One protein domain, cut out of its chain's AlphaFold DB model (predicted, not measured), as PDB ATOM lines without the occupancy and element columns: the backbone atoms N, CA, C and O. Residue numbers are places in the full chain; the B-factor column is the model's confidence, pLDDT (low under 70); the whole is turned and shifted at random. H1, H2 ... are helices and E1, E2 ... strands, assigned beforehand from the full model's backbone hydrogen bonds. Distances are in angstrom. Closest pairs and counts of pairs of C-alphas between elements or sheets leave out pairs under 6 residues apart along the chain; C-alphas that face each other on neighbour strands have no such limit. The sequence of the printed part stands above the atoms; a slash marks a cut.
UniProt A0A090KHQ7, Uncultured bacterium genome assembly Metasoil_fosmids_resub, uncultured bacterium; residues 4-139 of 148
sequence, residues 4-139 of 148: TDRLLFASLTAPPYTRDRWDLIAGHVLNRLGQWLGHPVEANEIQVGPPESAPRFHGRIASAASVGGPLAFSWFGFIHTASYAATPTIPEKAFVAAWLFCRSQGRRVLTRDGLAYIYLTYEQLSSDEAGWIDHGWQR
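This is residues 4 to 139 of the 148 residues of the protein "Uncultured bacterium genome assembly Metasoil_fosmids_resub" of uncultured bacterium (UniProt A0A090KHQ7). A single strongly twisted sheet of six strands curls round one long helix, H2, and a short helix, H1, covers the same face where E4 begins and E5 ends. The opposite face bears no named helix, and residues 86 to 91, in the link between E3 and E4, stick out free. The 136 printed residues run H1, H2, then E1 to E6; the sheet's order is E1 E2 E3 E4 E5 E6, antiparallel throughout, and the class is mixed, helices and strands. The whole is compact and rounded, with a radius of gyration of the C-alphas of 15.7 A and spans of 46 by 34 by 30 A.

Find C-alpha 4 at (95.809, 57.381, 134.742); from there H1 runs to residue 11, 10.0 A. H2, residues 19 to 37, begins at (92.575, 71.207, 134.833) and covers 26.5 A. Next come E1, residues 42 to 45, 9.3 A, and E2, residues 58 to 67, 24.0 A, which bends by 70 degrees at residue 64. E3, residues 73 to 83, covers 31.2 A, and E4, residues 94 to 104, 33.2 A. E5, residues 117 to 126, covers 27.2 A; E6, residues 129 to 138, covers 25.8 A and ends at (76.812, 53.857, 113.438).

Look first at the sheet, a meander, each strand the antiparallel neighbour of the one before, with edge strands E1 and E6. Within hydrogen-bond range you find N 60 and O 45 at 2.8 A for E1 and E2, N 61 and O 77 at 2.9 A for E2 and E3, N 103 and O 74 at 2.7 A for E3 and E4, N 122 and O 96 at 2.7 A for E4 and E5, and N 133 and O 121 at 2.8 A for E5 and E6. E1 and E6 are apart. The sheet curls round H2; the closest C-alphas of H2 and E6 are those of Trp 36 and Trp 132, 7.5 A apart. H1 is on the same face, at a height over the sheet of 8.3 A, over E4 and only just over E5, on which 3 of its C-alphas fall. It only just runs across the strands, at 60.1 degrees to E4 on the local plane. H1 and H2 touch, H2 with residues 24 to 28 alone; the closest C-alphas, of Leu 8 and Ile 25, are 6.2 A apart, at a steep tilt of 56 degrees, opposite ways. In H1 and H2 every O i to N i+4 pair is within hydrogen-bond range.

The two C-alphas farthest apart, of Pro 70 and Pro 88, are 51.4 A apart. The printed part has no cut. The links E1 to E2 and E4 to E5 are long, 12 residues each. Mean pLDDT of the printed part is 76.0; look for values under 70 at residues 11 to 19, 43 to 57, 64 to 73, 85, and 90 to 91.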
ATOM      1  N   THR A   4      96.709  56.469 135.458       82.38
ATOM      2  CA  THR A   4      95.809  57.381 134.742       82.38
ATOM      3  C   THR A   4      94.464  56.736 134.407       82.38
ATOM      4  O   THR A   4      93.450  57.421 134.473       82.38
ATOM      5  N   ASP A   5      94.416  55.426 134.131       83.38
ATOM      6  CA  ASP A   5      93.142  54.697 134.005       83.38
ATOM      7  C   ASP A   5      92.358  54.729 135.324       83.38
ATOM      8  O   ASP A   5      91.161  55.010 135.332       83.38
ATOM      9  N   ARG A   6      93.030  54.479 136.456       80.88
ATOM     10  CA  ARG A   6      92.382  54.542 137.774       80.88
ATOM     11  C   ARG A   6      91.861  55.942 138.066       80.88
ATOM     12  O   ARG A   6      90.730  56.077 138.522       80.88
ATOM     13  N   LEU A   7      92.660  56.969 137.773       76.94
ATOM     14  CA  LEU A   7      92.254  58.367 137.902       76.94
ATOM     15  C   LEU A   7      91.055  58.684 137.011       76.94
ATOM     16  O   LEU A   7      90.115  59.303 137.491       76.94
ATOM     17  N   LEU A   8      91.044  58.218 135.761       76.75
ATOM     18  CA  LEU A   8      89.925  58.388 134.840       76.75
ATOM     19  C   LEU A   8      88.635  57.786 135.409       76.75
ATOM     20  O   LEU A   8      87.644  58.500 135.535       76.75
ATOM     21  N   PHE A   9      88.636  56.519 135.824       75.56
ATOM     22  CA  PHE A   9      87.413  55.878 136.325       75.56
ATOM     23  C   PHE A   9      86.982  56.386 137.707       75.56
ATOM     24  O   PHE A   9      85.786  56.492 137.971       75.56
ATOM     25  N   ALA A  10      87.926  56.787 138.563       72.12
ATOM     26  CA  ALA A  10      87.620  57.500 139.804       72.12
ATOM     27  C   ALA A  10      87.100  58.926 139.539       72.12
ATOM     28  O   ALA A  10      86.387  59.494 140.368       72.12
ATOM     29  N   SER A  11      87.434  59.510 138.380       61.78
ATOM     30  CA  SER A  11      87.081  60.895 138.065       61.78
ATOM     31  C   SER A  11      85.655  61.180 137.687       61.78
ATOM     32  O   SER A  11      85.189  62.315 137.782       61.78
ATOM     33  N   LEU A  12      84.923  60.125 137.385       61.12
ATOM     34  CA  LEU A  12      83.541  60.220 136.959       61.12
ATOM     35  C   LEU A  12      82.555  60.156 138.125       61.12
ATOM     36  O   LEU A  12      81.372  60.406 137.923       61.12
ATOM     37  N   THR A  13      83.043  59.873 139.336       55.00
ATOM     38  CA  THR A  13      82.214  59.651 140.528       55.00
ATOM     39  C   THR A  13      82.422  60.685 141.644       55.00
ATOM     40  O   THR A  13      81.609  60.728 142.564       55.00
ATOM     41  N   ALA A  14      83.451  61.549 141.583       51.28
ATOM     42  CA  ALA A  14      83.762  62.496 142.668       51.28
ATOM     43  C   ALA A  14      84.344  63.853 142.193       51.28
ATOM     44  O   ALA A  14      85.558  63.970 142.030       51.28
ATOM     45  N   PRO A  15      83.531  64.909 141.998       55.62
ATOM     46  CA  PRO A  15      84.030  66.263 141.726       55.62
ATOM     47  C   PRO A  15      84.737  66.904 142.947       55.62
ATOM     48  O   PRO A  15      84.418  66.539 144.080       55.62
ATOM     49  N   PRO A  16      85.628  67.910 142.763       56.12
ATOM     50  CA  PRO A  16      86.073  68.523 141.504       56.12
ATOM     51  C   PRO A  16      87.464  68.050 141.027       56.12
ATOM     52  O   PRO A  16      88.403  67.910 141.811       56.12
ATOM     53  N   TYR A  17      87.621  67.882 139.710       60.84
ATOM     54  CA  TYR A  17      88.915  67.614 139.067       60.84
ATOM     55  C   TYR A  17      89.586  68.909 138.616       60.84
ATOM     56  O   TYR A  17      88.952  69.777 138.019       60.84
ATOM     57  N   THR A  18      90.881  69.035 138.904       65.50
ATOM     58  CA  THR A  18      91.706  70.153 138.435       65.50
ATOM     59  C   THR A  18      91.960  70.037 136.930       65.50
ATOM     60  O   THR A  18      91.968  68.935 136.381       65.50
ATOM     61  N   ARG A  19      92.212  71.170 136.261       68.44
ATOM     62  CA  ARG A  19      92.575  71.207 134.833       68.44
ATOM     63  C   ARG A  19      93.742  70.265 134.508       68.44
ATOM     64  O   ARG A  19      93.620  69.471 133.589       68.44
ATOM     65  N   ASP A  20      94.787  70.255 135.334       71.62
ATOM     66  CA  ASP A  20      95.957  69.385 135.140       71.62
ATOM     67  C   ASP A  20      95.598  67.890 135.089       71.62
ATOM     68  O   ASP A  20      96.188  67.123 134.329       71.62
ATOM     69  N   ARG A  21      94.607  67.450 135.878       72.81
ATOM     70  CA  ARG A  21      94.129  66.058 135.834       72.81
ATOM     71  C   ARG A  21      93.360  65.772 134.550       72.81
ATOM     72  O   ARG A  21      93.481  64.670 134.024       72.81
ATOM     73  N   TRP A  22      92.608  66.745 134.041       73.88
ATOM     74  CA  TRP A  22      91.935  66.610 132.752       73.88
ATOM     75  C   TRP A  22      92.913  66.539 131.589       73.88
ATOM     76  O   TRP A  22      92.721  65.699 130.717       73.88
ATOM     77  N   ASP A  23      93.982  67.328 131.608       76.44
ATOM     78  CA  ASP A  23      95.018  67.272 130.573       76.44
ATOM     79  C   ASP A  23      95.744  65.916 130.588       76.44
ATOM     80  O   ASP A  23      95.971  65.315 129.535       76.44
ATOM     81  N   LEU A  24      96.035  65.375 131.780       79.38
ATOM     82  CA  LEU A  24      96.598  64.027 131.939       79.38
ATOM     83  C   LEU A  24      95.658  62.936 131.407       79.38
ATOM     84  O   LEU A  24      96.094  62.051 130.669       79.38
ATOM     85  N   ILE A  25      94.373  62.999 131.767       78.94
ATOM     86  CA  ILE A  25      93.342  62.073 131.283       78.94
ATOM     87  C   ILE A  25      93.211  62.167 129.762       78.94
ATOM     88  O   ILE A  25      93.225  61.140 129.086       78.94
ATOM     89  N   ALA A  26      93.128  63.379 129.216       78.25
ATOM     90  CA  ALA A  26      93.011  63.605 127.785       78.25
ATOM     91  C   ALA A  26      94.217  63.036 127.038       78.25
ATOM     92  O   ALA A  26      94.042  62.236 126.124       78.25
ATOM     93  N   GLY A  27      95.439  63.365 127.469       82.81
ATOM     94  CA  GLY A  27      96.663  62.841 126.862       82.81
ATOM     95  C   GLY A  27      96.717  61.310 126.877       82.81
ATOM     96  O   GLY A  27      97.093  60.691 125.881       82.81
ATOM     97  N   HIS A  28      96.279  60.687 127.974       85.62
ATOM     98  CA  HIS A  28      96.192  59.230 128.078       85.62
ATOM     99  C   HIS A  28      95.162  58.633 127.116       85.62
ATOM    100  O   HIS A  28      95.499  57.732 126.349       85.62
ATOM    101  N   VAL A  29      93.936  59.160 127.089       83.56
ATOM    102  CA  VAL A  29      92.862  58.688 126.197       83.56
ATOM    103  C   VAL A  29      93.258  58.841 124.724       83.56
ATOM    104  O   VAL A  29      93.068  57.912 123.940       83.56
ATOM    105  N   LEU A  30      93.874  59.966 124.350       84.00
ATOM    106  CA  LEU A  30      94.363  60.218 122.991       84.00
ATOM    107  C   LEU A  30      95.488  59.264 122.595       84.00
ATOM    108  O   LEU A  30      95.486  58.746 121.481       84.00
ATOM    109  N   ASN A  31      96.426  58.981 123.501       86.75
ATOM    110  CA  ASN A  31      97.482  58.001 123.253       86.75
ATOM    111  C   ASN A  31      96.884  56.606 123.019       86.75
ATOM    112  O   ASN A  31      97.211  55.947 122.032       86.75
ATOM    113  N   ARG A  32      95.945  56.175 123.869       87.31
ATOM    114  CA  ARG A  32      95.251  54.887 123.699       87.31
ATOM    115  C   ARG A  32      94.466  54.829 122.394       87.31
ATOM    116  O   ARG A  32      94.458  53.794 121.736       87.31
ATOM    117  N   LEU A  33      93.838  55.934 122.002       83.88
ATOM    118  CA  LEU A  33      93.143  56.037 120.724       83.88
ATOM    119  C   LEU A  33      94.112  55.933 119.542       83.88
ATOM    120  O   LEU A  33      93.841  55.206 118.592       83.88
ATOM    121  N   GLY A  34      95.267  56.593 119.619       82.31
ATOM    122  CA  GLY A  34      96.297  56.500 118.589       82.31
ATOM    123  C   GLY A  34      96.891  55.098 118.464       82.31
ATOM    124  O   GLY A  34      97.135  54.624 117.358       82.31
ATOM    125  N   GLN A  35      97.048  54.386 119.585       86.56
ATOM    126  CA  GLN A  35      97.429  52.970 119.589       86.56
ATOM    127  C   GLN A  35      96.392  52.103 118.864       86.56
ATOM    128  O   GLN A  35      96.778  51.252 118.068       86.56
ATOM    129  N   TRP A  36      95.097  52.338 119.101       85.38
ATOM    130  CA  TRP A  36      94.018  51.625 118.410       85.38
ATOM    131  C   TRP A  36      93.991  51.931 116.904       85.38
ATOM    132  O   TRP A  36      93.876  51.018 116.093       85.38
ATOM    133  N   LEU A  37      94.186  53.198 116.522       78.81
ATOM    134  CA  LEU A  37      94.259  53.634 115.120       78.81
ATOM    135  C   LEU A  37      95.553  53.212 114.402       78.81
ATOM    136  O   LEU A  37      95.621  53.291 113.176       78.81
ATOM    137  N   GLY A  38      96.599  52.837 115.142       80.31
ATOM    138  CA  GLY A  38      97.943  52.608 114.605       80.31
ATOM    139  C   GLY A  38      98.694  53.883 114.189       80.31
ATOM    140  O   GLY A  38      99.733  53.787 113.539       80.31
ATOM    141  N   HIS A  39      98.199  55.072 114.555       77.25
ATOM    142  CA  HIS A  39      98.769  56.374 114.186       77.25
ATOM    143  C   HIS A  39      98.583  57.422 115.299       77.25
ATOM    144  O   HIS A  39      97.601  57.352 116.037       77.25
ATOM    145  N   PRO A  40      99.477  58.424 115.425       76.94
ATOM    146  CA  PRO A  40      99.304  59.512 116.389       76.94
ATOM    147  C   PRO A  40      98.015  60.316 116.161       76.94
ATOM    148  O   PRO A  40      97.619  60.563 115.023       76.94
ATOM    149  N   VAL A  41      97.394  60.750 117.257       76.38
ATOM    150  CA  VAL A  41      96.192  61.597 117.272       76.38
ATOM    151  C   VAL A  41      96.596  63.016 117.667       76.38
ATOM    152  O   VAL A  41      97.309  63.185 118.655       76.38
ATOM    153  N   GLU A  42      96.093  64.027 116.960       72.19
ATOM    154  CA  GLU A  42      96.173  65.422 117.402       72.19
ATOM    155  C   GLU A  42      94.840  65.827 118.070       72.19
ATOM    156  O   GLU A  42      93.755  65.345 117.737       72.19
ATOM    157  N   ALA A  43      94.894  66.680 119.085       66.25
ATOM    158  CA  ALA A  43      93.694  67.234 119.706       66.25
ATOM    159  C   ALA A  43      93.798  68.751 119.652       66.25
ATOM    160  O   ALA A  43      94.589  69.350 120.374       66.25
ATOM    161  N   ASN A  44      93.018  69.354 118.756       57.94
ATOM    162  CA  ASN A  44      93.081  70.793 118.512       57.94
ATOM    163  C   ASN A  44      92.198  71.589 119.484       57.94
ATOM    164  O   ASN A  44      92.452  72.772 119.685       57.94
ATOM    165  N   GLU A  45      91.203  70.959 120.124       58.16
ATOM    166  CA  GLU A  45      90.336  71.621 121.106       58.16
ATOM    167  C   GLU A  45      89.866  70.656 122.206       58.16
ATOM    168  O   GLU A  45      88.833  69.998 122.087       58.16
ATOM    169  N   ILE A  46      90.574  70.620 123.336       57.59
ATOM    170  CA  ILE A  46      90.017  70.070 124.578       57.59
ATOM    171  C   ILE A  46      89.289  71.219 125.282       57.59
ATOM    172  O   ILE A  46      89.873  71.967 126.066       57.59
ATOM    173  N   GLN A  47      88.007  71.400 124.970       55.47
ATOM    174  CA  GLN A  47      87.161  72.314 125.731       55.47
ATOM    175  C   GLN A  47      86.645  71.589 126.971       55.47
ATOM    176  O   GLN A  47      85.562  71.018 126.972       55.47
ATOM    177  N   VAL A  48      87.418  71.624 128.056       52.16
ATOM    178  CA  VAL A  48      86.871  71.309 129.379       52.16
ATOM    179  C   VAL A  48      85.960  72.474 129.754       52.16
ATOM    180  O   VAL A  48      86.442  73.531 130.168       52.16
ATOM    181  N   GLY A  49      84.654  72.318 129.534       46.44
ATOM    182  CA  GLY A  49      83.677  73.318 129.957       46.44
ATOM    183  C   GLY A  49      83.868  73.670 131.441       46.44
ATOM    184  O   GLY A  49      84.263  72.802 132.228       46.44
ATOM    185  N   PRO A  50      83.633  74.929 131.855       40.69
ATOM    186  CA  PRO A  50      83.566  75.233 133.276       40.69
ATOM    187  C   PRO A  50      82.530  74.297 133.933       40.69
ATOM    188  O   PRO A  50      81.496  74.016 133.319       40.69
ATOM    189  N   PRO A  51      82.769  73.823 135.171       47.09
ATOM    190  CA  PRO A  51      81.899  72.864 135.873       47.09
ATOM    191  C   PRO A  51      80.437  73.330 136.031       47.09
ATOM    192  O   PRO A  51      79.581  72.556 136.448       47.09
ATOM    193  N   GLU A  52      80.157  74.585 135.690       46.38
ATOM    194  CA  GLU A  52      78.865  75.259 135.754       46.38
ATOM    195  C   GLU A  52      77.974  75.011 134.520       46.38
ATOM    196  O   GLU A  52      76.759  75.162 134.626       46.38
ATOM    197  N   SER A  53      78.532  74.603 133.368       47.28
ATOM    198  CA  SER A  53      77.763  74.327 132.136       47.28
ATOM    199  C   SER A  53      77.797  72.864 131.682       47.28
ATOM    200  O   SER A  53      76.883  72.425 130.986       47.28
ATOM    201  N   ALA A  54      78.801  72.087 132.101       48.41
ATOM    202  CA  ALA A  54      78.835  70.638 131.922       48.41
ATOM    203  C   ALA A  54      79.675  69.985 133.040       48.41
ATOM    204  O   ALA A  54      80.864  70.277 133.153       48.41
ATOM    205  N   PRO A  55      79.123  69.061 133.850       53.09
ATOM    206  CA  PRO A  55      79.852  68.440 134.963       53.09
ATOM    207  C   PRO A  55      80.890  67.388 134.520       53.09
ATOM    208  O   PRO A  55      81.388  66.629 135.349       53.09
ATOM    209  N   ARG A  56      81.169  67.268 133.215       62.38
ATOM    210  CA  ARG A  56      81.834  66.110 132.603       62.38
ATOM    211  C   ARG A  56      82.837  66.531 131.528       62.38
ATOM    212  O   ARG A  56      82.638  67.520 130.820       62.38
ATOM    213  N   PHE A  57      83.904  65.749 131.399       66.88
ATOM    214  CA  PHE A  57      84.935  65.949 130.387       66.88
ATOM    215  C   PHE A  57      84.383  65.759 128.987       66.88
ATOM    216  O   PHE A  57      83.649  64.805 128.726       66.88
ATOM    217  N   HIS A  58      84.760  66.672 128.099       73.06
ATOM    218  CA  HIS A  58      84.477  66.600 126.681       73.06
ATOM    219  C   HIS A  58      85.559  67.328 125.876       73.06
ATOM    220  O   HIS A  58      86.284  68.172 126.401       73.06
ATOM    221  N   GLY A  59      85.689  66.987 124.599       74.31
ATOM    222  CA  GLY A  59      86.643  67.630 123.701       74.31
ATOM    223  C   GLY A  59      86.509  67.157 122.260       74.31
ATOM    224  O   GLY A  59      85.930  66.103 121.989       74.31
ATOM    225  N   ARG A  60      87.064  67.945 121.339       77.88
ATOM    226  CA  ARG A  60      87.214  67.592 119.928       77.88
ATOM    227  C   ARG A  60      88.625  67.130 119.637       77.88
ATOM    228  O   ARG A  60      89.612  67.693 120.110       77.88
ATOM    229  N   ILE A  61      88.706  66.126 118.788       77.94
ATOM    230  CA  ILE A  61      89.946  65.471 118.395       77.94
ATOM    231  C   ILE A  61      90.008  65.405 116.874       77.94
ATOM    232  O   ILE A  61      88.970  65.350 116.218       77.94
ATOM    233  N   ALA A  62      91.201  65.448 116.293       75.75
ATOM    234  CA  ALA A  62      91.362  65.328 114.851       75.75
ATOM    235  C   ALA A  62      92.757  64.833 114.490       75.75
ATOM    236  O   ALA A  62      93.741  65.238 115.087       75.75
ATOM    237  N   SER A  63      92.875  64.011 113.458       73.00
ATOM    238  CA  SER A  63      94.184  63.683 112.895       73.00
ATOM    239  C   SER A  63      94.452  64.520 111.655       73.00
ATOM    240  O   SER A  63      93.682  64.476 110.690       73.00
ATOM    241  N   ALA A  64      95.587  65.220 111.648       63.16
ATOM    242  CA  ALA A  64      96.157  65.801 110.436       63.16
ATOM    243  C   ALA A  64      96.793  64.736 109.517       63.16
ATOM    244  O   ALA A  64      96.979  64.975 108.323       63.16
ATOM    245  N   ALA A  65      97.105  63.547 110.045       63.59
ATOM    246  CA  ALA A  65      97.679  62.449 109.279       63.59
ATOM    247  C   ALA A  65      96.594  61.689 108.502       63.59
ATOM    248  O   ALA A  65      95.573  61.287 109.065       63.59
ATOM    249  N   SER A  66      96.845  61.474 107.208       63.97
ATOM    250  CA  SER A  66      95.994  60.640 106.358       63.97
ATOM    251  C   SER A  66      96.111  59.170 106.748       63.97
ATOM    252  O   SER A  66      97.205  58.610 106.748       63.97
ATOM    253  N   VAL A  67      94.976  58.534 107.025       62.34
ATOM    254  CA  VAL A  67      94.888  57.100 107.303       62.34
ATOM    255  C   VAL A  67      94.585  56.383 105.983       62.34
ATOM    256  O   VAL A  67      93.551  56.633 105.373       62.34
ATOM    257  N   GLY A  68      95.477  55.504 105.511       56.25
ATOM    258  CA  GLY A  68      95.174  54.611 104.374       56.25
ATOM    259  C   GLY A  68      95.835  54.903 103.015       56.25
ATOM    260  O   GLY A  68      95.358  54.412 101.993       56.25
ATOM    261  N   GLY A  69      96.954  55.633 102.961       56.94
ATOM    262  CA  GLY A  69      97.745  55.774 101.726       56.94
ATOM    263  C   GLY A  69      97.170  56.800 100.726       56.94
ATOM    264  O   GLY A  69      96.848  57.906 101.148       56.94
ATOM    265  N   PRO A  70      97.081  56.518  99.405       51.38
ATOM    266  CA  PRO A  70      96.783  57.528  98.371       51.38
ATOM    267  C   PRO A  70      95.384  58.156  98.472       51.38
ATOM    268  O   PRO A  70      95.140  59.215  97.894       51.38
ATOM    269  N   LEU A  71      94.469  57.529  99.213       51.47
ATOM    270  CA  LEU A  71      93.232  58.162  99.650       51.47
ATOM    271  C   LEU A  71      93.520  58.879 100.969       51.47
ATOM    272  O   LEU A  71      93.610  58.256 102.023       51.47
ATOM    273  N   ALA A  72      93.686  60.198 100.894       59.00
ATOM    274  CA  ALA A  72      93.889  61.038 102.064       59.00
ATOM    275  C   ALA A  72      92.599  61.100 102.898       59.00
ATOM    276  O   ALA A  72      91.759  61.984 102.691       59.00
ATOM    277  N   PHE A  73      92.411  60.131 103.796       66.69
ATOM    278  CA  PHE A  73      91.367  60.198 104.809       66.69
ATOM    279  C   PHE A  73      91.921  60.873 106.057       66.69
ATOM    280  O   PHE A  73      92.735  60.290 106.770       66.69
ATOM    281  N   SER A  74      91.491  62.102 106.321       76.12
ATOM    282  CA  SER A  74      91.616  62.673 107.660       76.12
ATOM    283  C   SER A  74      90.441  62.202 108.511       76.12
ATOM    284  O   SER A  74      89.468  61.645 108.001       76.12
ATOM    285  N   TRP A  75      90.507  62.407 109.819       79.69
ATOM    286  CA  TRP A  75      89.363  62.143 110.678       79.69
ATOM    287  C   TRP A  75      89.282  63.179 111.789       79.69
ATOM    288  O   TRP A  75      90.284  63.791 112.164       79.69
ATOM    289  N   PHE A  76      88.073  63.389 112.284       83.50
ATOM    290  CA  PHE A  76      87.799  64.182 113.472       83.50
ATOM    291  C   PHE A  76      86.876  63.404 114.392       83.50
ATOM    292  O   PHE A  76      86.312  62.387 113.998       83.50
ATOM    293  N   GLY A  77      86.729  63.854 115.622       82.75
ATOM    294  CA  GLY A  77      85.853  63.194 116.555       82.75
ATOM    295  C   GLY A  77      85.559  64.007 117.786       82.75
ATOM    296  O   GLY A  77      86.147  65.064 118.028       82.75
ATOM    297  N   PHE A  78      84.649  63.463 118.570       84.69
ATOM    298  CA  PHE A  78      84.277  63.983 119.869       84.69
ATOM    299  C   PHE A  78      84.590  62.915 120.894       84.69
ATOM    300  O   PHE A  78      84.319  61.739 120.665       84.69
ATOM    301  N   ILE A  79      85.157  63.332 122.014       82.56
ATOM    302  CA  ILE A  79      85.310  62.493 123.191       82.56
ATOM    303  C   ILE A  79      84.487  63.126 124.295       82.56
ATOM    304  O   ILE A  79      84.535  64.341 124.477       82.56
ATOM    305  N   HIS A  80      83.769  62.312 125.058       79.62
ATOM    306  CA  HIS A  80      83.143  62.759 126.290       79.62
ATOM    307  C   HIS A  80      83.108  61.644 127.333       79.62
ATOM    308  O   HIS A  80      83.224  60.461 127.019       79.62
ATOM    309  N   THR A  81      82.943  62.008 128.595       77.06
ATOM    310  CA  THR A  81      82.726  61.025 129.657       77.06
ATOM    311  C   THR A  81      81.242  60.804 129.903       77.06
ATOM    312  O   THR A  81      80.491  61.763 130.102       77.06
ATOM    313  N   ALA A  82      80.837  59.543 129.970       78.00
ATOM    314  CA  ALA A  82      79.469  59.104 130.195       78.00
ATOM    315  C   ALA A  82      79.409  58.075 131.336       78.00
ATOM    316  O   ALA A  82      80.426  57.550 131.793       78.00
ATOM    317  N   SER A  83      78.205  57.822 131.844       76.75
ATOM    318  CA  SER A  83      77.961  56.747 132.802       76.75
ATOM    319  C   SER A  83      76.632  56.076 132.497       76.75
ATOM    320  O   SER A  83      75.687  56.732 132.054       76.75
ATOM    321  N   TYR A  84      76.561  54.766 132.715       72.62
ATOM    322  CA  TYR A  84      75.284  54.062 132.725       72.62
ATOM    323  C   TYR A  84      74.586  54.326 134.054       72.62
ATOM    324  O   TYR A  84      75.198  54.167 135.110       72.62
ATOM    325  N   ALA A  85      73.305  54.696 134.008       69.81
ATOM    326  CA  ALA A  85      72.503  54.789 135.219       69.81
ATOM    327  C   ALA A  85      72.512  53.435 135.942       69.81
ATOM    328  O   ALA A  85      72.295  52.393 135.315       69.81
ATOM    329  N   ALA A  86      72.758  53.454 137.254       71.31
ATOM    330  CA  ALA A  86      72.687  52.243 138.054       71.31
ATOM    331  C   ALA A  86      71.288  51.626 137.926       71.31
ATOM    332  O   ALA A  86      70.269  52.289 138.135       71.31
ATOM    333  N   THR A  87      71.245  50.341 137.602       72.50
ATOM    334  CA  THR A  87      70.033  49.526 137.704       72.50
ATOM    335  C   THR A  87      70.212  48.550 138.867       72.50
ATOM    336  O   THR A  87      71.340  48.336 139.316       72.50
ATOM    337  N   PRO A  88      69.145  47.907 139.374       72.88
ATOM    338  CA  PRO A  88      69.273  46.934 140.463       72.88
ATOM    339  C   PRO A  88      70.260  45.789 140.179       72.88
ATOM    340  O   PRO A  88      70.729  45.138 141.106       72.88
ATOM    341  N   THR A  89      70.563  45.532 138.904       71.62
ATOM    342  CA  THR A  89      71.425  44.439 138.440       71.62
ATOM    343  C   THR A  89      72.759  44.903 137.862       71.62
ATOM    344  O   THR A  89      73.650  44.072 137.692       71.62
ATOM    345  N   ILE A  90      72.922  46.193 137.556       64.06
ATOM    346  CA  ILE A  90      74.129  46.739 136.926       64.06
ATOM    347  C   ILE A  90      74.559  47.977 137.718       64.06
ATOM    348  O   ILE A  90      73.822  48.970 137.715       64.06
ATOM    349  N   PRO A  91      75.719  47.944 138.402       68.44
ATOM    350  CA  PRO A  91      76.235  49.119 139.092       68.44
ATOM    351  C   PRO A  91      76.514  50.243 138.091       68.44
ATOM    352  O   PRO A  91      76.801  49.979 136.922       68.44
ATOM    353  N   GLU A  92      76.458  51.498 138.550       71.69
ATOM    354  CA  GLU A  92      76.886  52.624 137.719       71.69
ATOM    355  C   GLU A  92      78.323  52.382 137.252       71.69
ATOM    356  O   GLU A  92      79.243  52.213 138.056       71.69
ATOM    357  N   LYS A  93      78.499  52.337 135.931       75.62
ATOM    358  CA  LYS A  93      79.800  52.184 135.291       75.62
ATOM    359  C   LYS A  93      80.060  53.421 134.464       75.62
ATOM    360  O   LYS A  93      79.264  53.781 133.594       75.62
ATOM    361  N   ALA A  94      81.182  54.055 134.751       78.00
ATOM    362  CA  ALA A  94      81.619  55.234 134.049       78.00
ATOM    363  C   ALA A  94      82.604  54.859 132.934       78.00
ATOM    364  O   ALA A  94      83.408  53.937 133.087       78.00
ATOM    365  N   PHE A  95      82.513  55.547 131.804       84.25
ATOM    366  CA  PHE A  95      83.300  55.268 130.609       84.25
ATOM    367  C   PHE A  95      83.550  56.546 129.810       84.25
ATOM    368  O   PHE A  95      82.911  57.579 130.024       84.25
ATOM    369  N   VAL A  96      84.492  56.476 128.877       85.81
ATOM    370  CA  VAL A  96      84.705  57.534 127.887       85.81
ATOM    371  C   VAL A  96      84.103  57.073 126.575       85.81
ATOM    372  O   VAL A  96      84.471  56.009 126.094       85.81
ATOM    373  N   ALA A  97      83.203  57.847 125.992       88.19
ATOM    374  CA  ALA A  97      82.706  57.593 124.648       88.19
ATOM    375  C   ALA A  97      83.475  58.451 123.641       88.19
ATOM    376  O   ALA A  97      83.828  59.599 123.928       88.19
ATOM    377  N   ALA A  98      83.739  57.880 122.470       88.88
ATOM    378  CA  ALA A  98      84.337  58.569 121.344       88.88
ATOM    379  C   ALA A  98      83.554  58.293 120.059       88.88
ATOM    380  O   ALA A  98      83.225  57.151 119.743       88.88
ATOM    381  N   TRP A  99      83.311  59.355 119.299       90.69
ATOM    382  CA  TRP A  99      82.703  59.304 117.974       90.69
ATOM    383  C   TRP A  99      83.724  59.769 116.955       90.69
ATOM    384  O   TRP A  99      84.186  60.906 117.046       90.69
ATOM    385  N   LEU A 100      84.091  58.908 116.009       88.88
ATOM    386  CA  LEU A 100      85.112  59.195 115.003       88.88
ATOM    387  C   LEU A 100      84.501  59.278 113.607       88.88
ATOM    388  O   LEU A 100      83.829  58.362 113.144       88.88
ATOM    389  N   PHE A 101      84.802  60.357 112.905       88.38
ATOM    390  CA  PHE A 101      84.239  60.705 111.614       88.38
ATOM    391  C   PHE A 101      85.366  60.773 110.597       88.38
ATOM    392  O   PHE A 101      86.273  61.602 110.703       88.38
ATOM    393  N   CYS A 102      85.299  59.924 109.577       86.25
ATOM    394  CA  CYS A 102      86.239  59.977 108.468       86.25
ATOM    395  C   CYS A 102      85.885  61.136 107.531       86.25
ATOM    396  O   CYS A 102      84.717  61.372 107.215       86.25
ATOM    397  N   ARG A 103      86.902  61.836 107.032       83.56
ATOM    398  CA  ARG A 103      86.781  62.873 106.009       83.56
ATOM    399  C   ARG A 103      87.695  62.572 104.837       83.56
ATOM    400  O   ARG A 103      88.814  62.117 105.012       83.56
ATOM    401  N   SER A 104      87.242  62.906 103.637       81.62
ATOM    402  CA  SER A 104      88.079  62.955 102.441       81.62
ATOM    403  C   SER A 104      87.798  64.252 101.702       81.62
ATOM    404  O   SER A 104      86.640  64.640 101.550       81.62
ATOM    405  N   GLN A 105      88.852  64.963 101.291       78.88
ATOM    406  CA  GLN A 105      88.736  66.253 100.593       78.88
ATOM    407  C   GLN A 105      87.815  67.257 101.323       78.88
ATOM    408  O   GLN A 105      87.027  67.974 100.711       78.88
ATOM    409  N   GLY A 106      87.873  67.268 102.658       76.38
ATOM    410  CA  GLY A 106      87.056  68.148 103.495       76.38
ATOM    411  C   GLY A 106      85.590  67.729 103.648       76.38
ATOM    412  O   GLY A 106      84.848  68.423 104.334       76.38
ATOM    413  N   ARG A 107      85.151  66.597 103.092       81.44
ATOM    414  CA  ARG A 107      83.776  66.093 103.239       81.44
ATOM    415  C   ARG A 107      83.727  64.863 104.129       81.44
ATOM    416  O   ARG A 107      84.618  64.022 104.041       81.44
ATOM    417  N   ARG A 108      82.688  64.758 104.961       85.12
ATOM    418  CA  ARG A 108      82.397  63.563 105.761       85.12
ATOM    419  C   ARG A 108      82.147  62.374 104.834       85.12
ATOM    420  O   ARG A 108      81.431  62.487 103.840       85.12
ATOM    421  N   VAL A 109      82.782  61.255 105.148       86.88
ATOM    422  CA  VAL A 109      82.639  59.997 104.419       86.88
ATOM    423  C   VAL A 109      81.553  59.179 105.092       86.88
ATOM    424  O   VAL A 109      81.538  59.050 106.314       86.88
ATOM    425  N   LEU A 110      80.669  58.615 104.276       89.38
ATOM    426  CA  LEU A 110      79.651  57.674 104.712       89.38
ATOM    427  C   LEU A 110      79.965  56.296 104.137       89.38
ATOM    428  O   LEU A 110      80.498  56.179 103.027       89.38
ATOM    429  N   THR A 111      79.603  55.248 104.865       89.38
ATOM    430  CA  THR A 111      79.544  53.906 104.287       89.38
ATOM    431  C   THR A 111      78.441  53.846 103.226       89.38
ATOM    432  O   THR A 111      77.559  54.705 103.144       89.38
ATOM    433  N   ARG A 112      78.459  52.798 102.395       90.31
ATOM    434  CA  ARG A 112      77.470  52.609 101.318       90.31
ATOM    435  C   ARG A 112      76.019  52.589 101.821       90.31
ATOM    436  O   ARG A 112      75.117  52.978 101.089       90.31
ATOM    437  N   ASP A 113      75.802  52.110 103.036       91.12
ATOM    438  CA  ASP A 113      74.513  52.002 103.722       91.12
ATOM    439  C   ASP A 113      74.165  53.226 104.592       91.12
ATOM    440  O   ASP A 113      73.114  53.241 105.242       91.12
ATOM    441  N   GLY A 114      75.000  54.271 104.555       89.12
ATOM    442  CA  GLY A 114      74.742  55.562 105.195       89.12
ATOM    443  C   GLY A 114      75.172  55.651 106.659       89.12
ATOM    444  O   GLY A 114      74.672  56.515 107.374       89.12
ATOM    445  N   LEU A 115      76.063  54.775 107.126       92.69
ATOM    446  CA  LEU A 115      76.686  54.903 108.443       92.69
ATOM    447  C   LEU A 115      77.757  55.987 108.386       92.69
ATOM    448  O   LEU A 115      78.432  56.174 107.372       92.69
ATOM    449  N   ALA A 116      77.885  56.722 109.477       90.31
ATOM    450  CA  ALA A 116      78.368  58.084 109.410       90.31
ATOM    451  C   ALA A 116      79.520  58.379 110.380       90.31
ATOM    452  O   ALA A 116      80.196  59.396 110.216       90.31
ATOM    453  N   TYR A 117      79.740  57.521 111.375       90.94
ATOM    454  CA  TYR A 117      80.872  57.571 112.301       90.94
ATOM    455  C   TYR A 117      81.152  56.183 112.885       90.94
ATOM    456  O   TYR A 117      80.292  55.306 112.837       90.94
ATOM    457  N   ILE A 118      82.341  55.997 113.453       90.94
ATOM    458  CA  ILE A 118      82.710  54.839 114.273       90.94
ATOM    459  C   ILE A 118      82.485  55.212 115.739       90.94
ATOM    460  O   ILE A 118      82.939  56.274 116.175       90.94
ATOM    461  N   TYR A 119      81.785  54.362 116.488       92.19
ATOM    462  CA  TYR A 119      81.532  54.564 117.914       92.19
ATOM    463  C   TYR A 119      82.433  53.672 118.760       92.19
ATOM    464  O   TYR A 119      82.462  52.456 118.579       92.19
ATOM    465  N   LEU A 120      83.138  54.276 119.711       92.38
ATOM    466  CA  LEU A 120      84.044  53.584 120.617       92.38
ATOM    467  C   LEU A 120      83.715  53.935 122.069       92.38
ATOM    468  O   LEU A 120      83.376  55.080 122.374       92.38
ATOM    469  N   THR A 121      83.909  52.988 122.983       92.06
ATOM    470  CA  THR A 121      83.931  53.273 124.426       92.06
ATOM    471  C   THR A 121      85.237  52.813 125.054       92.06
ATOM    472  O   THR A 121      85.705  51.709 124.801       92.06
ATOM    473  N   TYR A 122      85.867  53.654 125.869       90.19
ATOM    474  CA  TYR A 122      87.007  53.270 126.687       90.19
ATOM    475  C   TYR A 122      86.496  52.857 128.058       90.19
ATOM    476  O   TYR A 122      85.957  53.673 128.817       90.19
ATOM    477  N   GLU A 123      86.653  51.577 128.359       89.31
ATOM    478  CA  GLU A 123      86.028  50.944 129.508       89.31
ATOM    479  C   GLU A 123      87.024  50.130 130.317       89.31
ATOM    480  O   GLU A 123      87.989  49.577 129.791       89.31
ATOM    481  N   GLN A 124      86.735  49.998 131.610       88.12
ATOM    482  CA  GLN A 124      87.351  48.971 132.432       88.12
ATOM    483  C   GLN A 124      86.846  47.592 131.974       88.12
ATOM    484  O   GLN A 124      85.638  47.325 131.998       88.12
ATOM    485  N   LEU A 125      87.777  46.736 131.554       84.50
ATOM    486  CA  LEU A 125      87.534  45.366 131.090       84.50
ATOM    487  C   LEU A 125      87.709  44.352 132.232       84.50
ATOM    488  O   LEU A 125      87.020  43.338 132.277       84.50
ATOM    489  N   SER A 126      88.605  44.644 133.181       84.75
ATOM    490  CA  SER A 126      88.844  43.843 134.388       84.75
ATOM    491  C   SER A 126      89.407  44.706 135.528       84.75
ATOM    492  O   SER A 126      89.603  45.912 135.369       84.75
ATOM    493  N   SER A 127      89.710  44.114 136.691       80.19
ATOM    494  CA  SER A 127      90.381  44.819 137.801       80.19
ATOM    495  C   SER A 127      91.706  45.465 137.402       80.19
ATOM    496  O   SER A 127      92.129  46.424 138.039       80.19
ATOM    497  N   ASP A 128      92.344  44.957 136.346       84.88
ATOM    498  CA  ASP A 128      93.688  45.340 135.935       84.88
ATOM    499  C   ASP A 128      93.775  45.741 134.462       84.88
ATOM    500  O   ASP A 128      94.871  45.997 133.962       84.88
ATOM    501  N   GLU A 129      92.653  45.900 133.770       87.19
ATOM    502  CA  GLU A 129      92.656  46.201 132.343       87.19
ATOM    503  C   GLU A 129      91.575  47.203 131.954       87.19
ATOM    504  O   GLU A 129      90.433  47.128 132.412       87.19
ATOM    505  N   ALA A 130      91.956  48.126 131.073       90.38
ATOM    506  CA  ALA A 130      91.065  49.065 130.416       90.38
ATOM    507  C   ALA A 130      91.467  49.214 128.947       90.38
ATOM    508  O   ALA A 130      92.662  49.189 128.616       90.38
ATOM    509  N   GLY A 131      90.476  49.367 128.077       90.38
ATOM    510  CA  GLY A 131      90.676  49.374 126.635       90.38
ATOM    511  C   GLY A 131      89.498  49.965 125.875       90.38
ATOM    512  O   GLY A 131      88.411  50.141 126.425       90.38
ATOM    513  N   TRP A 132      89.746  50.274 124.603       91.56
ATOM    514  CA  TRP A 132      88.700  50.662 123.664       91.56
ATOM    515  C   TRP A 132      87.895  49.436 123.238       91.56
ATOM    516  O   TRP A 132      88.460  48.426 122.820       91.56
ATOM    517  N   ILE A 133      86.578  49.556 123.322       92.12
ATOM    518  CA  ILE A 133      85.599  48.651 122.741       92.12
ATOM    519  C   ILE A 133      85.083  49.319 121.470       92.12
ATOM    520  O   ILE A 133      84.614  50.457 121.515       92.12
ATOM    521  N   ASP A 134      85.203  48.614 120.348       92.25
ATOM    522  CA  ASP A 134      84.709  49.057 119.048       92.25
ATOM    523  C   ASP A 134      83.269  48.578 118.841       92.25
ATOM    524  O   ASP A 134      83.010  47.376 118.754       92.25
ATOM    525  N   HIS A 135      82.335  49.526 118.777       92.00
ATOM    526  CA  HIS A 135      80.919  49.265 118.495       92.00
ATOM    527  C   HIS A 135      80.599  49.375 116.999       92.00
ATOM    528  O   HIS A 135      79.442  49.266 116.595       92.00
ATOM    529  N   GLY A 136      81.617  49.592 116.168       91.19
ATOM    530  CA  GLY A 136      81.535  49.669 114.724       91.19
ATOM    531  C   GLY A 136      80.972  50.989 114.208       91.19
ATOM    532  O   GLY A 136      80.869  51.999 114.908       91.19
ATOM    533  N   TRP A 137      80.614  50.959 112.927       92.50
ATOM    534  CA  TRP A 137      79.984  52.076 112.237       92.50
ATOM    535  C   TRP A 137      78.529  52.251 112.681       92.50
ATOM    536  O   TRP A 137      77.778  51.283 112.764       92.50
ATOM    537  N   GLN A 138      78.124  53.495 112.911       94.06
ATOM    538  CA  GLN A 138      76.812  53.857 113.438       94.06
ATOM    539  C   GLN A 138      76.137  54.932 112.584       94.06
ATOM    540  O   GLN A 138      76.788  55.667 111.831       94.06
ATOM    541  N   ARG A 139      74.808  55.016 112.693       91.62
ATOM    542  CA  ARG A 139      74.005  56.075 112.069       91.62
ATOM    543  C   ARG A 139      74.004  57.325 112.944       91.62
ATOM    544  O   ARG A 139      74.049  57.253 114.168       91.62
TER     545      ARG A 139